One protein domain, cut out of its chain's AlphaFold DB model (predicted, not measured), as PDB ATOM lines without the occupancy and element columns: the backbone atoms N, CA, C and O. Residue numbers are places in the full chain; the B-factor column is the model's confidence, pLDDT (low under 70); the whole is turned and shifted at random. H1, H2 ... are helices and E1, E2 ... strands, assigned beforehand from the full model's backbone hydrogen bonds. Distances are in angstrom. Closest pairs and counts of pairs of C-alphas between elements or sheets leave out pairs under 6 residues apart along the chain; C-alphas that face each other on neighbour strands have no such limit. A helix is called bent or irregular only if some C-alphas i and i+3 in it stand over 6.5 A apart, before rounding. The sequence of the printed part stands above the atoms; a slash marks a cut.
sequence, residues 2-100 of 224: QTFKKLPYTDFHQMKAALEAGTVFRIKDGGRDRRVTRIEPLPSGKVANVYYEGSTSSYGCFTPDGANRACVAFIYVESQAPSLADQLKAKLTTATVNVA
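Overview. This is residues 2 to 100 of the 224 residues of an uncharacterized protein of Burkholderia sp. HI2714 (UniProt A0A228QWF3). A five-stranded sheet curls like part of a barrel and folds back on itself at the bent strand E2, with H1 packed on it; beyond E5 an arm ending with H2 and a tail sticks out at residues 83 to 89 and 91 to 100. The 99 printed residues hold H1, E1, E2, E3, E4, E5 and H2 in chain order, with under half in these named elements; the class is mixed. The sheet's order is E4, E3, E2, E1, E5, all antiparallel. The whole is loose, with a radius of gyration of the C-alphas of 16.3 A and spans of 49 by 29 by 24 A.

Along the chain. Find C-alpha 12 at (57.087, 88.152, 89.592), where H1, residues 12 to 20, begins its 12.0 A. Then come E1, residues 25 to 29, 13.3 A, and E2, residues 32 to 41, 23.3 A, which bends by 73 degrees at residue 37. E3, residues 48 to 52, E4, residues 58 to 62, and E5, residues 74 to 77, follow. H2, residues 84 to 94, runs 15.6 A to C-alpha 94 at (23.504, 86.568, 81.390).

Arrangement. E1 to E4 form a meander, each strand the antiparallel neighbour of the one before. In this folded sheet, bent back into two leaves, E4 and E3 face E1 and E5, with E2 as hinge. Look for N 34 and O 27 at 3.0 A between E2 and E1, N 49 and O 40 at 2.8 A between E3 and E2, N 48 and O 62 at 2.9 A between E4 and E3, and N 26 and O 76 at 2.9 A between E1 and E5. H1 is on the sheet at a height of 8.2 A; its closest C-alphas to E2 are Lys 16 and Ile 39, 6.2 A apart. H2 is not on the sheet, and H1 and H2 are apart. In H1 and H2 every O i to N i+4 pair is within hydrogen-bond range.

Size, cuts and confidence. The C-alphas farthest apart, Ser 57 and Asn 98, are 51.1 A apart. The printed part has no cut, and E4 to E5 is a long link. Expect pLDDT under 70 at residues 2 to 3 and 79 to 100.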
ATOM      1  N   GLN A   2      42.785 106.405  96.433       58.00
ATOM      2  CA  GLN A   2      43.113 105.018  96.116       58.00
ATOM      3  C   GLN A   2      44.021 104.489  97.225       58.00
ATOM      4  O   GLN A   2      45.097 105.039  97.454       58.00
ATOM      5  N   THR A   3      43.543 103.504  97.976       66.44
ATOM      6  CA  THR A   3      44.283 102.874  99.072       66.44
ATOM      7  C   THR A   3      45.050 101.666  98.548       66.44
ATOM      8  O   THR A   3      44.657 101.053  97.551       66.44
ATOM      9  N   PHE A   4      46.164 101.328  99.201       76.25
ATOM     10  CA  PHE A   4      46.924 100.137  98.842       76.25
ATOM     11  C   PHE A   4      46.043  98.892  98.976       76.25
ATOM     12  O   PHE A   4      45.504  98.608 100.047       76.25
ATOM     13  N   LYS A   5      45.922  98.139  97.882       81.44
ATOM     14  CA  LYS A   5      45.319  96.811  97.856       81.44
ATOM     15  C   LYS A   5      46.373  95.836  97.366       81.44
ATOM     16  O   LYS A   5      46.905  96.005  96.272       81.44
ATOM     17  N   LYS A   6      46.619  94.806  98.173       83.44
ATOM     18  CA  LYS A   6      47.546  93.728  97.847       83.44
ATOM     19  C   LYS A   6      47.178  93.107  96.493       83.44
ATOM     20  O   LYS A   6      46.027  92.709  96.293       83.44
ATOM     21  N   LEU A   7      48.140  93.045  95.575       86.75
ATOM     22  CA  LEU A   7      47.958  92.387  94.285       86.75
ATOM     23  C   LEU A   7      47.871  90.863  94.472       86.75
ATOM     24  O   LEU A   7      48.487  90.323  95.392       86.75
ATOM     25  N   PRO A   8      47.126  90.153  93.607       83.88
ATOM     26  CA  PRO A   8      46.887  88.718  93.757       83.88
ATOM     27  C   PRO A   8      48.062  87.833  93.300       83.88
ATOM     28  O   PRO A   8      47.898  86.620  93.224       83.88
ATOM     29  N   TYR A   9      49.225  88.404  92.976       84.50
ATOM     30  CA  TYR A   9      50.364  87.652  92.449       84.50
ATOM     31  C   TYR A   9      51.238  87.093  93.570       84.50
ATOM     32  O   TYR A   9      51.571  87.791  94.532       84.50
ATOM     33  N   THR A  10      51.640  85.831  93.425       79.81
ATOM     34  CA  THR A  10      52.519  85.148  94.387       79.81
ATOM     35  C   THR A  10      54.000  85.278  94.037       79.81
ATOM     36  O   THR A  10      54.849  85.119  94.910       79.81
ATOM     37  N   ASP A  11      54.317  85.604  92.782       84.88
ATOM     38  CA  ASP A  11      55.675  85.770  92.262       84.88
ATOM     39  C   ASP A  11      55.717  86.775  91.090       84.88
ATOM     40  O   ASP A  11      54.686  87.189  90.550       84.88
ATOM     41  N   PHE A  12      56.924  87.192  90.689       86.12
ATOM     42  CA  PHE A  12      57.087  88.152  89.592       86.12
ATOM     43  C   PHE A  12      56.924  87.556  88.197       86.12
ATOM     44  O   PHE A  12      56.746  88.325  87.253       86.12
ATOM     45  N   HIS A  13      56.966  86.231  88.034       83.88
ATOM     46  CA  HIS A  13      56.688  85.619  86.737       83.88
ATOM     47  C   HIS A  13      55.219  85.831  86.367       83.88
ATOM     48  O   HIS A  13      54.933  86.262  85.253       83.88
ATOM     49  N   GLN A  14      54.305  85.648  87.323       82.75
ATOM     50  CA  GLN A  14      52.880  85.938  87.144       82.75
ATOM     51  C   GLN A  14      52.625  87.423  86.872       82.75
ATOM     52  O   GLN A  14      51.890  87.775  85.951       82.75
ATOM     53  N   MET A  15      53.261  88.306  87.647       83.00
ATOM     54  CA  MET A  15      53.088  89.751  87.495       83.00
ATOM     55  C   MET A  15      53.627  90.259  86.147       83.00
ATOM     56  O   MET A  15      52.997  91.098  85.502       83.00
ATOM     57  N   LYS A  16      54.768  89.728  85.686       85.12
ATOM     58  CA  LYS A  16      55.344  90.045  84.374       85.12
ATOM     59  C   LYS A  16      54.478  89.510  83.232       85.12
ATOM     60  O   LYS A  16      54.184  90.266  82.313       85.12
ATOM     61  N   ALA A  17      54.007  88.265  83.323       77.94
ATOM     62  CA  ALA A  17      53.100  87.689  82.332       77.94
ATOM     63  C   ALA A  17      51.794  88.492  82.218       77.94
ATOM     64  O   ALA A  17      51.305  88.724  81.117       77.94
ATOM     65  N   ALA A  18      51.253  88.984  83.338       77.88
ATOM     66  CA  ALA A  18      50.075  89.849  83.331       77.88
ATOM     67  C   ALA A  18      50.336  91.185  82.612       77.88
ATOM     68  O   ALA A  18      49.478  91.640  81.854       77.88
ATOM     69  N   LEU A  19      51.512  91.795  82.814       85.12
ATOM     70  CA  LEU A  19      51.918  93.023  82.119       85.12
ATOM     71  C   LEU A  19      52.049  92.784  80.606       85.12
ATOM     72  O   LEU A  19      51.524  93.565  79.817       85.12
ATOM     73  N   GLU A  20      52.694  91.686  80.202       80.81
ATOM     74  CA  GLU A  20      52.849  91.280  78.796       80.81
ATOM     75  C   GLU A  20      51.505  90.930  78.134       80.81
ATOM     76  O   GLU A  20      51.292  91.243  76.966       80.81
ATOM     77  N   ALA A  21      50.563  90.366  78.895       71.12
ATOM     78  CA  ALA A  21      49.189  90.114  78.459       71.12
ATOM     79  C   ALA A  21      48.325  91.392  78.360       71.12
ATOM     80  O   ALA A  21      47.147  91.310  78.014       71.12
ATOM     81  N   GLY A  22      48.888  92.568  78.660       75.38
ATOM     82  CA  GLY A  22      48.222  93.862  78.507       75.38
ATOM     83  C   GLY A  22      47.572  94.415  79.778       75.38
ATOM     84  O   GLY A  22      46.873  95.427  79.706       75.38
ATOM     85  N   THR A  23      47.808  93.810  80.947       82.69
ATOM     86  CA  THR A  23      47.346  94.366  82.229       82.69
ATOM     87  C   THR A  23      48.051  95.690  82.503       82.69
ATOM     88  O   THR A  23      49.280  95.766  82.514       82.69
ATOM     89  N   VAL A  24      47.279  96.746  82.769       88.06
ATOM     90  CA  VAL A  24      47.843  98.069  83.051       88.06
ATOM     91  C   VAL A  24      48.133  98.211  84.542       88.06
ATOM     92  O   VAL A  24      47.233  98.374  85.366       88.06
ATOM     93  N   PHE A  25      49.418  98.166  84.885       90.31
ATOM     94  CA  PHE A  25      49.909  98.452  86.229       90.31
ATOM     95  C   PHE A  25      50.295  99.923  86.372       90.31
ATOM     96  O   PHE A  25      50.917 100.505  85.478       90.31
ATOM     97  N   ARG A  26      49.975 100.519  87.521       91.25
ATOM     98  CA  ARG A  26      50.353 101.893  87.867       91.25
ATOM     99  C   ARG A  26      50.988 101.954  89.248       91.25
ATOM    100  O   ARG A  26      50.568 101.244  90.155       91.25
ATOM    101  N   ILE A  27      52.000 102.801  89.396       91.62
ATOM    102  CA  ILE A  27      52.669 103.112  90.658       91.62
ATOM    103  C   ILE A  27      52.008 104.357  91.236       91.62
ATOM    104  O   ILE A  27      52.063 105.431  90.625       91.62
ATOM    105  N   LYS A  28      51.433 104.216  92.428       89.75
ATOM    106  CA  LYS A  28      50.964 105.330  93.241       89.75
ATOM    107  C   LYS A  28      52.035 105.727  94.240       89.75
ATOM    108  O   LYS A  28      52.504 104.885  94.994       89.75
ATOM    109  N   ASP A  29      52.374 107.009  94.263       88.38
ATOM    110  CA  ASP A  29      53.299 107.600  95.230       88.38
ATOM    111  C   ASP A  29      52.819 109.006  95.592       88.38
ATOM    112  O   ASP A  29      53.019 109.971  94.846       88.38
ATOM    113  N   GLY A  30      52.076 109.103  96.696       82.44
ATOM    114  CA  GLY A  30      51.366 110.323  97.071       82.44
ATOM    115  C   GLY A  30      50.479 110.835  95.928       82.44
ATOM    116  O   GLY A  30      49.552 110.154  95.482       82.44
ATOM    117  N   GLY A  31      50.772 112.046  95.440       79.56
ATOM    118  CA  GLY A  31      50.065 112.669  94.314       79.56
ATOM    119  C   GLY A  31      50.491 112.178  92.925       79.56
ATOM    120  O   GLY A  31      49.839 112.515  91.941       79.56
ATOM    121  N   ARG A  32      51.569 111.392  92.812       85.50
ATOM    122  CA  ARG A  32      52.106 110.921  91.527       85.50
ATOM    123  C   ARG A  32      51.485 109.591  91.135       85.50
ATOM    124  O   ARG A  32      51.262 108.725  91.978       85.50
ATOM    125  N   ASP A  33      51.234 109.441  89.839       88.62
ATOM    126  CA  ASP A  33      50.597 108.258  89.276       88.62
ATOM    127  C   ASP A  33      51.246 107.863  87.947       88.62
ATOM    128  O   ASP A  33      51.081 108.543  86.932       88.62
ATOM    129  N   ARG A  34      52.046 106.795  87.962       89.44
ATOM    130  CA  ARG A  34      52.965 106.459  86.865       89.44
ATOM    131  C   ARG A  34      52.665 105.084  86.301       89.44
ATOM    132  O   ARG A  34      52.610 104.115  87.048       89.44
ATOM    133  N   ARG A  35      52.518 104.981  84.982       91.06
ATOM    134  CA  ARG A  35      52.281 103.701  84.311       91.06
ATOM    135  C   ARG A  35      53.548 102.854  84.309       91.06
ATOM    136  O   ARG A  35      54.604 103.338  83.912       91.06
ATOM    137  N   VAL A  36      53.436 101.600  84.733       91.12
ATOM    138  CA  VAL A  36      54.531 100.624  84.698       91.12
ATOM    139  C   VAL A  36      54.727 100.142  83.266       91.12
ATOM    140  O   VAL A  36      53.764  99.804  82.580       91.12
ATOM    141  N   THR A  37      55.981 100.081  82.832       90.81
ATOM    142  CA  THR A  37      56.361  99.638  81.483       90.81
ATOM    143  C   THR A  37      57.176  98.355  81.499       90.81
ATOM    144  O   THR A  37      57.154  97.603  80.528       90.81
ATOM    145  N   ARG A  38      57.896  98.082  82.593       89.06
ATOM    146  CA  ARG A  38      58.767  96.910  82.706       89.06
ATOM    147  C   ARG A  38      58.984  96.519  84.164       89.06
ATOM    148  O   ARG A  38      59.084  97.383  85.035       89.06
ATOM    149  N   ILE A  39      59.089  95.216  84.409       90.06
ATOM    150  CA  ILE A  39      59.378  94.618  85.715       90.06
ATOM    151  C   ILE A  39      60.574  93.676  85.544       90.06
ATOM    152  O   ILE A  39      60.522  92.752  84.732       90.06
ATOM    153  N   GLU A  40      61.642  93.911  86.304       90.19
ATOM    154  CA  GLU A  40      62.877  93.122  86.276       90.19
ATOM    155  C   GLU A  40      63.147  92.524  87.664       90.19
ATOM    156  O   GLU A  40      63.593  93.238  88.569       90.19
ATOM    157  N   PRO A  41      62.847  91.231  87.876       88.88
ATOM    158  CA  PRO A  41      63.120  90.556  89.142       88.88
ATOM    159  C   PRO A  41      64.614  90.573  89.472       88.88
ATOM    160  O   PRO A  41      65.445  90.278  88.614       88.88
ATOM    161  N   LEU A  42      64.964  90.885  90.721       85.69
ATOM    162  CA  LEU A  42      66.342  90.751  91.192       85.69
ATOM    163  C   LEU A  42      66.700  89.262  91.365       85.69
ATOM    164  O   LEU A  42      65.798  88.444  91.560       85.69
ATOM    165  N   PRO A  43      67.999  88.897  91.408       78.44
ATOM    166  CA  PRO A  43      68.438  87.503  91.551       78.44
ATOM    167  C   PRO A  43      67.853  86.752  92.757       78.44
ATOM    168  O   PRO A  43      67.748  85.532  92.738       78.44
ATOM    169  N   SER A  44      67.443  87.469  93.809       79.06
ATOM    170  CA  SER A  44      66.810  86.876  94.993       79.06
ATOM    171  C   SER A  44      65.350  86.454  94.781       79.06
ATOM    172  O   SER A  44      64.794  85.787  95.651       79.06
ATOM    173  N   GLY A  45      64.694  86.896  93.699       75.69
ATOM    174  CA  GLY A  45      63.284  86.630  93.379       75.69
ATOM    175  C   GLY A  45      62.258  87.272  94.326       75.69
ATOM    176  O   GLY A  45      61.061  87.242  94.054       75.69
ATOM    177  N   LYS A  46      62.707  87.878  95.434       82.38
ATOM    178  CA  LYS A  46      61.849  88.462  96.481       82.38
ATOM    179  C   LYS A  46      61.399  89.885  96.170       82.38
ATOM    180  O   LYS A  46      60.374  90.324  96.687       82.38
ATOM    181  N   VAL A  47      62.169  90.598  95.350       88.00
ATOM    182  CA  VAL A  47      61.874  91.963  94.902       88.00
ATOM    183  C   VAL A  47      62.206  92.135  93.420       88.00
ATOM    184  O   VAL A  47      63.047  91.409  92.887       88.00
ATOM    185  N   ALA A  48      61.569  93.103  92.768       88.88
ATOM    186  CA  ALA A  48      61.830  93.464  91.379       88.88
ATOM    187  C   ALA A  48      62.025  94.971  91.220       88.88
ATOM    188  O   ALA A  48      61.346  95.764  91.875       88.88
ATOM    189  N   ASN A  49      62.915  95.350  90.304       90.62
ATOM    190  CA  ASN A  49      63.033  96.713  89.811       90.62
ATOM    191  C   ASN A  49      61.870  96.998  88.864       90.62
ATOM    192  O   ASN A  49      61.667  96.287  87.878       90.62
ATOM    193  N   VAL A  50      61.103  98.043  89.162       90.38
ATOM    194  CA  VAL A  50      59.934  98.423  88.362       90.38
ATOM    195  C   VAL A  50      60.211  99.737  87.646       90.38
ATOM    196  O   VAL A  50      60.597 100.726  88.267       90.38
ATOM    197  N   TYR A  51      60.015  99.742  86.332       91.75
ATOM    198  CA  TYR A  51      60.221 100.886  85.449       91.75
ATOM    199  C   TYR A  51      58.878 101.479  85.046       91.75
ATOM    200  O   TYR A  51      57.865 100.776  84.990       91.75
ATOM    201  N   TYR A  52      58.878 102.772  84.751       91.50
ATOM    202  CA  TYR A  52      57.672 103.509  84.411       91.50
ATOM    203  C   TYR A  52      57.872 104.378  83.174       91.50
ATOM    204  O   TYR A  52      58.992 104.676  82.762       91.50
ATOM    205  N   GLU A  53      56.758 104.776  82.579       85.19
ATOM    206  CA  GLU A  53      56.729 105.599  81.377       85.19
ATOM    207  C   GLU A  53      57.458 106.939  81.576       85.19
ATOM    208  O   GLU A  53      57.273 107.628  82.581       85.19
ATOM    209  N   GLY A  54      58.301 107.310  80.609       79.88
ATOM    210  CA  GLY A  54      59.072 108.556  80.653       79.88
ATOM    211  C   GLY A  54      60.351 108.502  81.497       79.88
ATOM    212  O   GLY A  54      60.953 109.547  81.737       79.88
ATOM    213  N   SER A  55      60.796 107.323  81.949       80.12
ATOM    214  CA  SER A  55      62.102 107.163  82.598       80.12
ATOM    215  C   SER A  55      62.810 105.873  82.199       80.12
ATOM    216  O   SER A  55      62.195 104.818  82.063       80.12
ATOM    217  N   THR A  56      64.130 105.956  82.040       79.56
ATOM    218  CA  THR A  56      65.019 104.806  81.823       79.56
ATOM    219  C   THR A  56      65.529 104.200  83.133       79.56
ATOM    220  O   THR A  56      66.051 103.085  83.128       79.56
ATOM    221  N   SER A  57      65.344 104.896  84.258       84.38
ATOM    222  CA  SER A  57      65.723 104.430  85.591       84.38
ATOM    223  C   SER A  57      64.577 103.671  86.255       84.38
ATOM    224  O   SER A  57      63.401 103.996  86.075       84.38
ATOM    225  N   SER A  58      64.914 102.664  87.063       88.31
ATOM    226  CA  SER A  58      63.920 101.986  87.895       88.31
ATOM    227  C   SER A  58      63.375 102.952  88.944       88.31
ATOM    228  O   SER A  58      64.141 103.690  89.563       88.31
ATOM    229  N   TYR A  59      62.071 102.901  89.195       86.12
ATOM    230  CA  TYR A  59      61.446 103.648  90.281       86.12
ATOM    231  C   TYR A  59      61.921 103.152  91.654       86.12
ATOM    232  O   TYR A  59      62.188 103.944  92.551       86.12
ATOM    233  N   GLY A  60      62.015 101.832  91.823       86.00
ATOM    234  CA  GLY A  60      62.419 101.204  93.075       86.00
ATOM    235  C   GLY A  60      62.106  99.713  93.100       86.00
ATOM    236  O   GLY A  60      61.615  99.154  92.114       86.00
ATOM    237  N   CYS A  61      62.392  99.088  94.241       88.12
ATOM    238  CA  CYS A  61      62.188  97.662  94.458       88.12
ATOM    239  C   CYS A  61      60.810  97.391  95.074       88.12
ATOM    240  O   CYS A  61      60.529  97.812  96.197       88.12
ATOM    241  N   PHE A  62      59.973  96.651  94.355       91.62
ATOM    242  CA  PHE A  62      58.648  96.231  94.821       91.62
ATOM    243  C   PHE A  62      58.632  94.738  95.110       91.62
ATOM    244  O   PHE A  62      59.476  94.016  94.586       91.62
ATOM    245  N   THR A  63      57.688  94.281  95.930       90.31
ATOM    246  CA  THR A  63      57.322  92.868  96.122       90.31
ATOM    247  C   THR A  63      56.248  92.437  95.101       90.31
ATOM    248  O   THR A  63      55.586  93.303  94.521       90.31
ATOM    249  N   PRO A  64      56.040  91.124  94.850       86.44
ATOM    250  CA  PRO A  64      55.056  90.643  93.860       86.44
ATOM    251  C   PRO A  64      53.620  91.092  94.145       86.44
ATOM    252  O   PRO A  64      52.791  91.231  93.252       86.44
ATOM    253  N   ASP A  65      53.345  91.364  95.414       87.81
ATOM    254  CA  ASP A  65      52.063  91.841  95.900       87.81
ATOM    255  C   ASP A  65      51.848  93.358  95.721       87.81
ATOM    256  O   ASP A  65      50.823  93.896  96.144       87.81
ATOM    257  N   GLY A  66      52.801  94.039  95.079       87.06
ATOM    258  CA  GLY A  66      52.735  95.449  94.716       87.06
ATOM    259  C   GLY A  66      53.202  96.419  95.800       87.06
ATOM    260  O   GLY A  66      53.171  97.623  95.551       87.06
ATOM    261  N   ALA A  67      53.642  95.958  96.974       89.31
ATOM    262  CA  ALA A  67      54.165  96.853  98.007       89.31
ATOM    263  C   ALA A  67      55.611  97.292  97.717       89.31
ATOM    264  O   ALA A  67      56.427  96.518  97.213       89.31
ATOM    265  N   ASN A  68      55.960  98.525  98.084       88.38
ATOM    266  CA  ASN A  68      57.350  98.945  98.230       88.38
ATOM    267  C   ASN A  68      57.712  98.920  99.719       88.38
ATOM    268  O   ASN A  68      56.999  99.477 100.545       88.38
ATOM    269  N   ARG A  69      58.809  98.253 100.088       78.81
ATOM    270  CA  ARG A  69      59.227  98.181 101.502       78.81
ATOM    271  C   ARG A  69      60.001  99.413 101.969       78.81
ATOM    272  O   ARG A  69      60.124  99.615 103.171       78.81
ATOM    273  N   ALA A  70      60.544 100.200 101.043       81.88
ATOM    274  CA  ALA A  70      61.389 101.354 101.342       81.88
ATOM    275  C   ALA A  70      60.608 102.678 101.388       81.88
ATOM    276  O   ALA A  70      61.115 103.666 101.914       81.88
ATOM    277  N   CYS A  71      59.391 102.724 100.843       81.69
ATOM    278  CA  CYS A  71      58.549 103.916 100.855       81.69
ATOM    279  C   CYS A  71      57.059 103.557 100.781       81.69
ATOM    280  O   CYS A  71      56.689 102.402 100.615       81.69
ATOM    281  N   VAL A  72      56.193 104.567 100.866       84.81
ATOM    282  CA  VAL A  72      54.729 104.404 100.797       84.81
ATOM    283  C   VAL A  72      54.198 104.125  99.384       84.81
ATOM    284  O   VAL A  72      52.985 104.055  99.192       84.81
ATOM    285  N   ALA A  73      55.080 103.997  98.390       88.38
ATOM    286  CA  ALA A  73      54.669 103.742  97.022       88.38
ATOM    287  C   ALA A  73      54.137 102.314  96.853       88.38
ATOM    288  O   ALA A  73      54.655 101.362  97.438       88.38
ATOM    289  N   PHE A  74      53.130 102.145  96.002       91.00
ATOM    290  CA  PHE A  74      52.575 100.827  95.708       91.00
ATOM    291  C   PHE A  74      52.077 100.703  94.275       91.00
ATOM    292  O   PHE A  74      51.742 101.692  93.626       91.00
ATOM    293  N   ILE A  75      52.004  99.466  93.792       90.31
ATOM    294  CA  ILE A  75      51.480  99.133  92.472       90.31
ATOM    295  C   ILE A  75      50.019  98.725  92.600       90.31
ATOM    296  O   ILE A  75      49.662  97.903  93.442       90.31
ATOM    297  N   TYR A  76      49.181  99.279  91.735       89.12
ATOM    298  CA  TYR A  76      47.788  98.887  91.587       89.12
ATOM    299  C   TYR A  76      47.470  98.586  90.119       89.12
ATOM    300  O   TYR A  76      48.151  99.059  89.206       89.12
ATOM    301  N   VAL A  77      46.440  97.775  89.889       85.44
ATOM    302  CA  VAL A  77      45.898  97.539  88.545       85.44
ATOM    303  C   VAL A  77      44.917  98.659  88.232       85.44
ATOM    304  O   VAL A  77      43.948  98.857  88.972       85.44
ATOM    305  N   GLU A  78      45.166  99.400  87.156       81.81
ATOM    306  CA  GLU A  78      44.208 100.379  86.659       81.81
ATOM    307  C   GLU A  78      42.945  99.633  86.232       81.81
ATOM    308  O   GLU A  78      42.976  98.763  85.360       81.81
ATOM    309  N   SER A  79      41.829  99.932  86.901       66.06
ATOM    310  CA  SER A  79      40.534  99.383  86.519       66.06
ATOM    311  C   SER A  79      40.170  99.980  85.167       66.06
ATOM    312  O   SER A  79      39.726 101.123  85.094       66.06
ATOM    313  N   GLN A  80      40.383  99.222  84.093       54.94
ATOM    314  CA  GLN A  80      39.785  99.555  82.810       54.94
ATOM    315  C   GLN A  80      38.273  99.547  83.027       54.94
ATOM    316  O   GLN A  80      37.696  98.516  83.378       54.94
ATOM    317  N   ALA A  81      37.636 100.714  82.901       48.25
ATOM    318  CA  ALA A  81      36.185 100.768  82.824       48.25
ATOM    319  C   ALA A  81      35.771  99.791  81.711       48.25
ATOM    320  O   ALA A  81      36.345  99.878  80.620       48.25
ATOM    321  N   PRO A  82      34.860  98.836  81.980       47.44
ATOM    322  CA  PRO A  82      34.504  97.829  80.997       47.44
ATOM    323  C   PRO A  82      34.027  98.560  79.753       47.44
ATOM    324  O   PRO A  82      33.101  99.382  79.819       47.44
ATOM    325  N   SER A  83      34.708  98.299  78.641       48.09
ATOM    326  CA  SER A  83      34.363  98.897  77.364       48.09
ATOM    327  C   SER A  83      32.904  98.564  77.036       48.09
ATOM    328  O   SER A  83      32.338  97.593  77.549       48.09
ATOM    329  N   LEU A  84      32.259  99.343  76.164       43.72
ATOM    330  CA  LEU A  84      30.901  99.026  75.702       43.72
ATOM    331  C   LEU A  84      30.816  97.575  75.172       43.72
ATOM    332  O   LEU A  84      29.796  96.911  75.349       43.72
ATOM    333  N   ALA A  85      31.917  97.055  74.613       47.16
ATOM    334  CA  ALA A  85      32.058  95.665  74.195       47.16
ATOM    335  C   ALA A  85      32.028  94.667  75.371       47.16
ATOM    336  O   ALA A  85      31.380  93.631  75.257       47.16
ATOM    337  N   ASP A  86      32.638  94.981  76.517       46.88
ATOM    338  CA  ASP A  86      32.599  94.135  77.722       46.88
ATOM    339  C   ASP A  86      31.224  94.153  78.400       46.88
ATOM    340  O   ASP A  86      30.752  93.124  78.882       46.88
ATOM    341  N   GLN A  87      30.533  95.296  78.382       49.25
ATOM    342  CA  GLN A  87      29.158  95.398  78.885       49.25
ATOM    343  C   GLN A  87      28.169  94.633  77.997       49.25
ATOM    344  O   GLN A  87      27.263  93.967  78.504       49.25
ATOM    345  N   LEU A  88      28.358  94.682  76.676       47.53
ATOM    346  CA  LEU A  88      27.588  93.879  75.726       47.53
ATOM    347  C   LEU A  88      27.902  92.386  75.873       47.53
ATOM    348  O   LEU A  88      26.980  91.577  75.848       47.53
ATOM    349  N   LYS A  89      29.163  92.018  76.128       44.69
ATOM    350  CA  LYS A  89      29.586  90.638  76.412       44.69
ATOM    351  C   LYS A  89      28.979  90.103  77.712       44.69
ATOM    352  O   LYS A  89      28.533  88.958  77.740       44.69
ATOM    353  N   ALA A  90      28.894  90.932  78.756       44.19
ATOM    354  CA  ALA A  90      28.235  90.595  80.018       44.19
ATOM    355  C   ALA A  90      26.717  90.410  79.844       44.19
ATOM    356  O   ALA A  90      26.162  89.426  80.318       44.19
ATOM    357  N   LYS A  91      26.044  91.292  79.090       47.09
ATOM    358  CA  LYS A  91      24.603  91.157  78.812       47.09
ATOM    359  C   LYS A  91      24.268  89.980  77.888       47.09
ATOM    360  O   LYS A  91      23.234  89.348  78.080       47.09
ATOM    361  N   LEU A  92      25.144  89.640  76.936       39.94
ATOM    362  CA  LEU A  92      24.995  88.426  76.124       39.94
ATOM    363  C   LEU A  92      25.215  87.153  76.954       39.94
ATOM    364  O   LEU A  92      24.589  86.132  76.691       39.94
ATOM    365  N   THR A  93      26.077  87.189  77.973       36.91
ATOM    366  CA  THR A  93      26.342  86.012  78.817       36.91
ATOM    367  C   THR A  93      25.250  85.770  79.856       36.91
ATOM    368  O   THR A  93      24.903  84.613  80.075       36.91
ATOM    369  N   THR A  94      24.604  86.797  80.426       34.75
ATOM    370  CA  THR A  94      23.504  86.568  81.390       34.75
ATOM    371  C   THR A  94      22.248  85.967  80.750       34.75
ATOM    372  O   THR A  94      21.527  85.234  81.416       34.75
ATOM    373  N   ALA A  95      21.996  86.217  79.461       35.25
ATOM    374  CA  ALA A  95      20.880  85.595  78.741       35.25
ATOM    375  C   ALA A  95      21.182  84.159  78.261       35.25
ATOM    376  O   ALA A  95      20.258  83.447  77.874       35.25
ATOM    377  N   THR A  96      22.448  83.718  78.300       37.62
ATOM    378  CA  THR A  96      22.870  82.444  77.683       37.62
ATOM    379  C   THR A  96      23.480  81.440  78.668       37.62
ATOM    380  O   THR A  96      23.745  80.301  78.292       37.62
ATOM    381  N   VAL A  97      23.680  81.794  79.942       35.12
ATOM    382  CA  VAL A  97      24.261  80.876  80.938       35.12
ATOM    383  C   VAL A  97      23.186  80.370  81.892       35.12
ATOM    384  O   VAL A  97      23.049  80.815  83.024       35.12
ATOM    385  N   ASN A  98      22.455  79.374  81.405       33.75
ATOM    386  CA  ASN A  98      21.989  78.269  82.235       33.75
ATOM    387  C   ASN A  98      22.348  76.932  81.562       33.75
ATOM    388  O   ASN A  98      21.552  76.001  81.515       33.75
ATOM    389  N   VAL A  99      23.567  76.845  81.014       32.56
ATOM    390  CA  VAL A  99      24.208  75.575  80.649       32.56
ATOM    391  C   VAL A  99      25.681  75.677  81.037       32.56
ATOM    392  O   VAL A  99      26.405  76.547  80.559       32.56
ATOM    393  N   ALA A 100      26.113  74.821  81.958       35.31
ATOM    394  CA  ALA A 100      27.482  74.761  82.445       35.31
ATOM    395  C   ALA A 100      28.471  74.498  81.293       35.31
ATOM    396  O   ALA A 100      28.391  73.474  80.614       35.31
TER     397      ALA A 100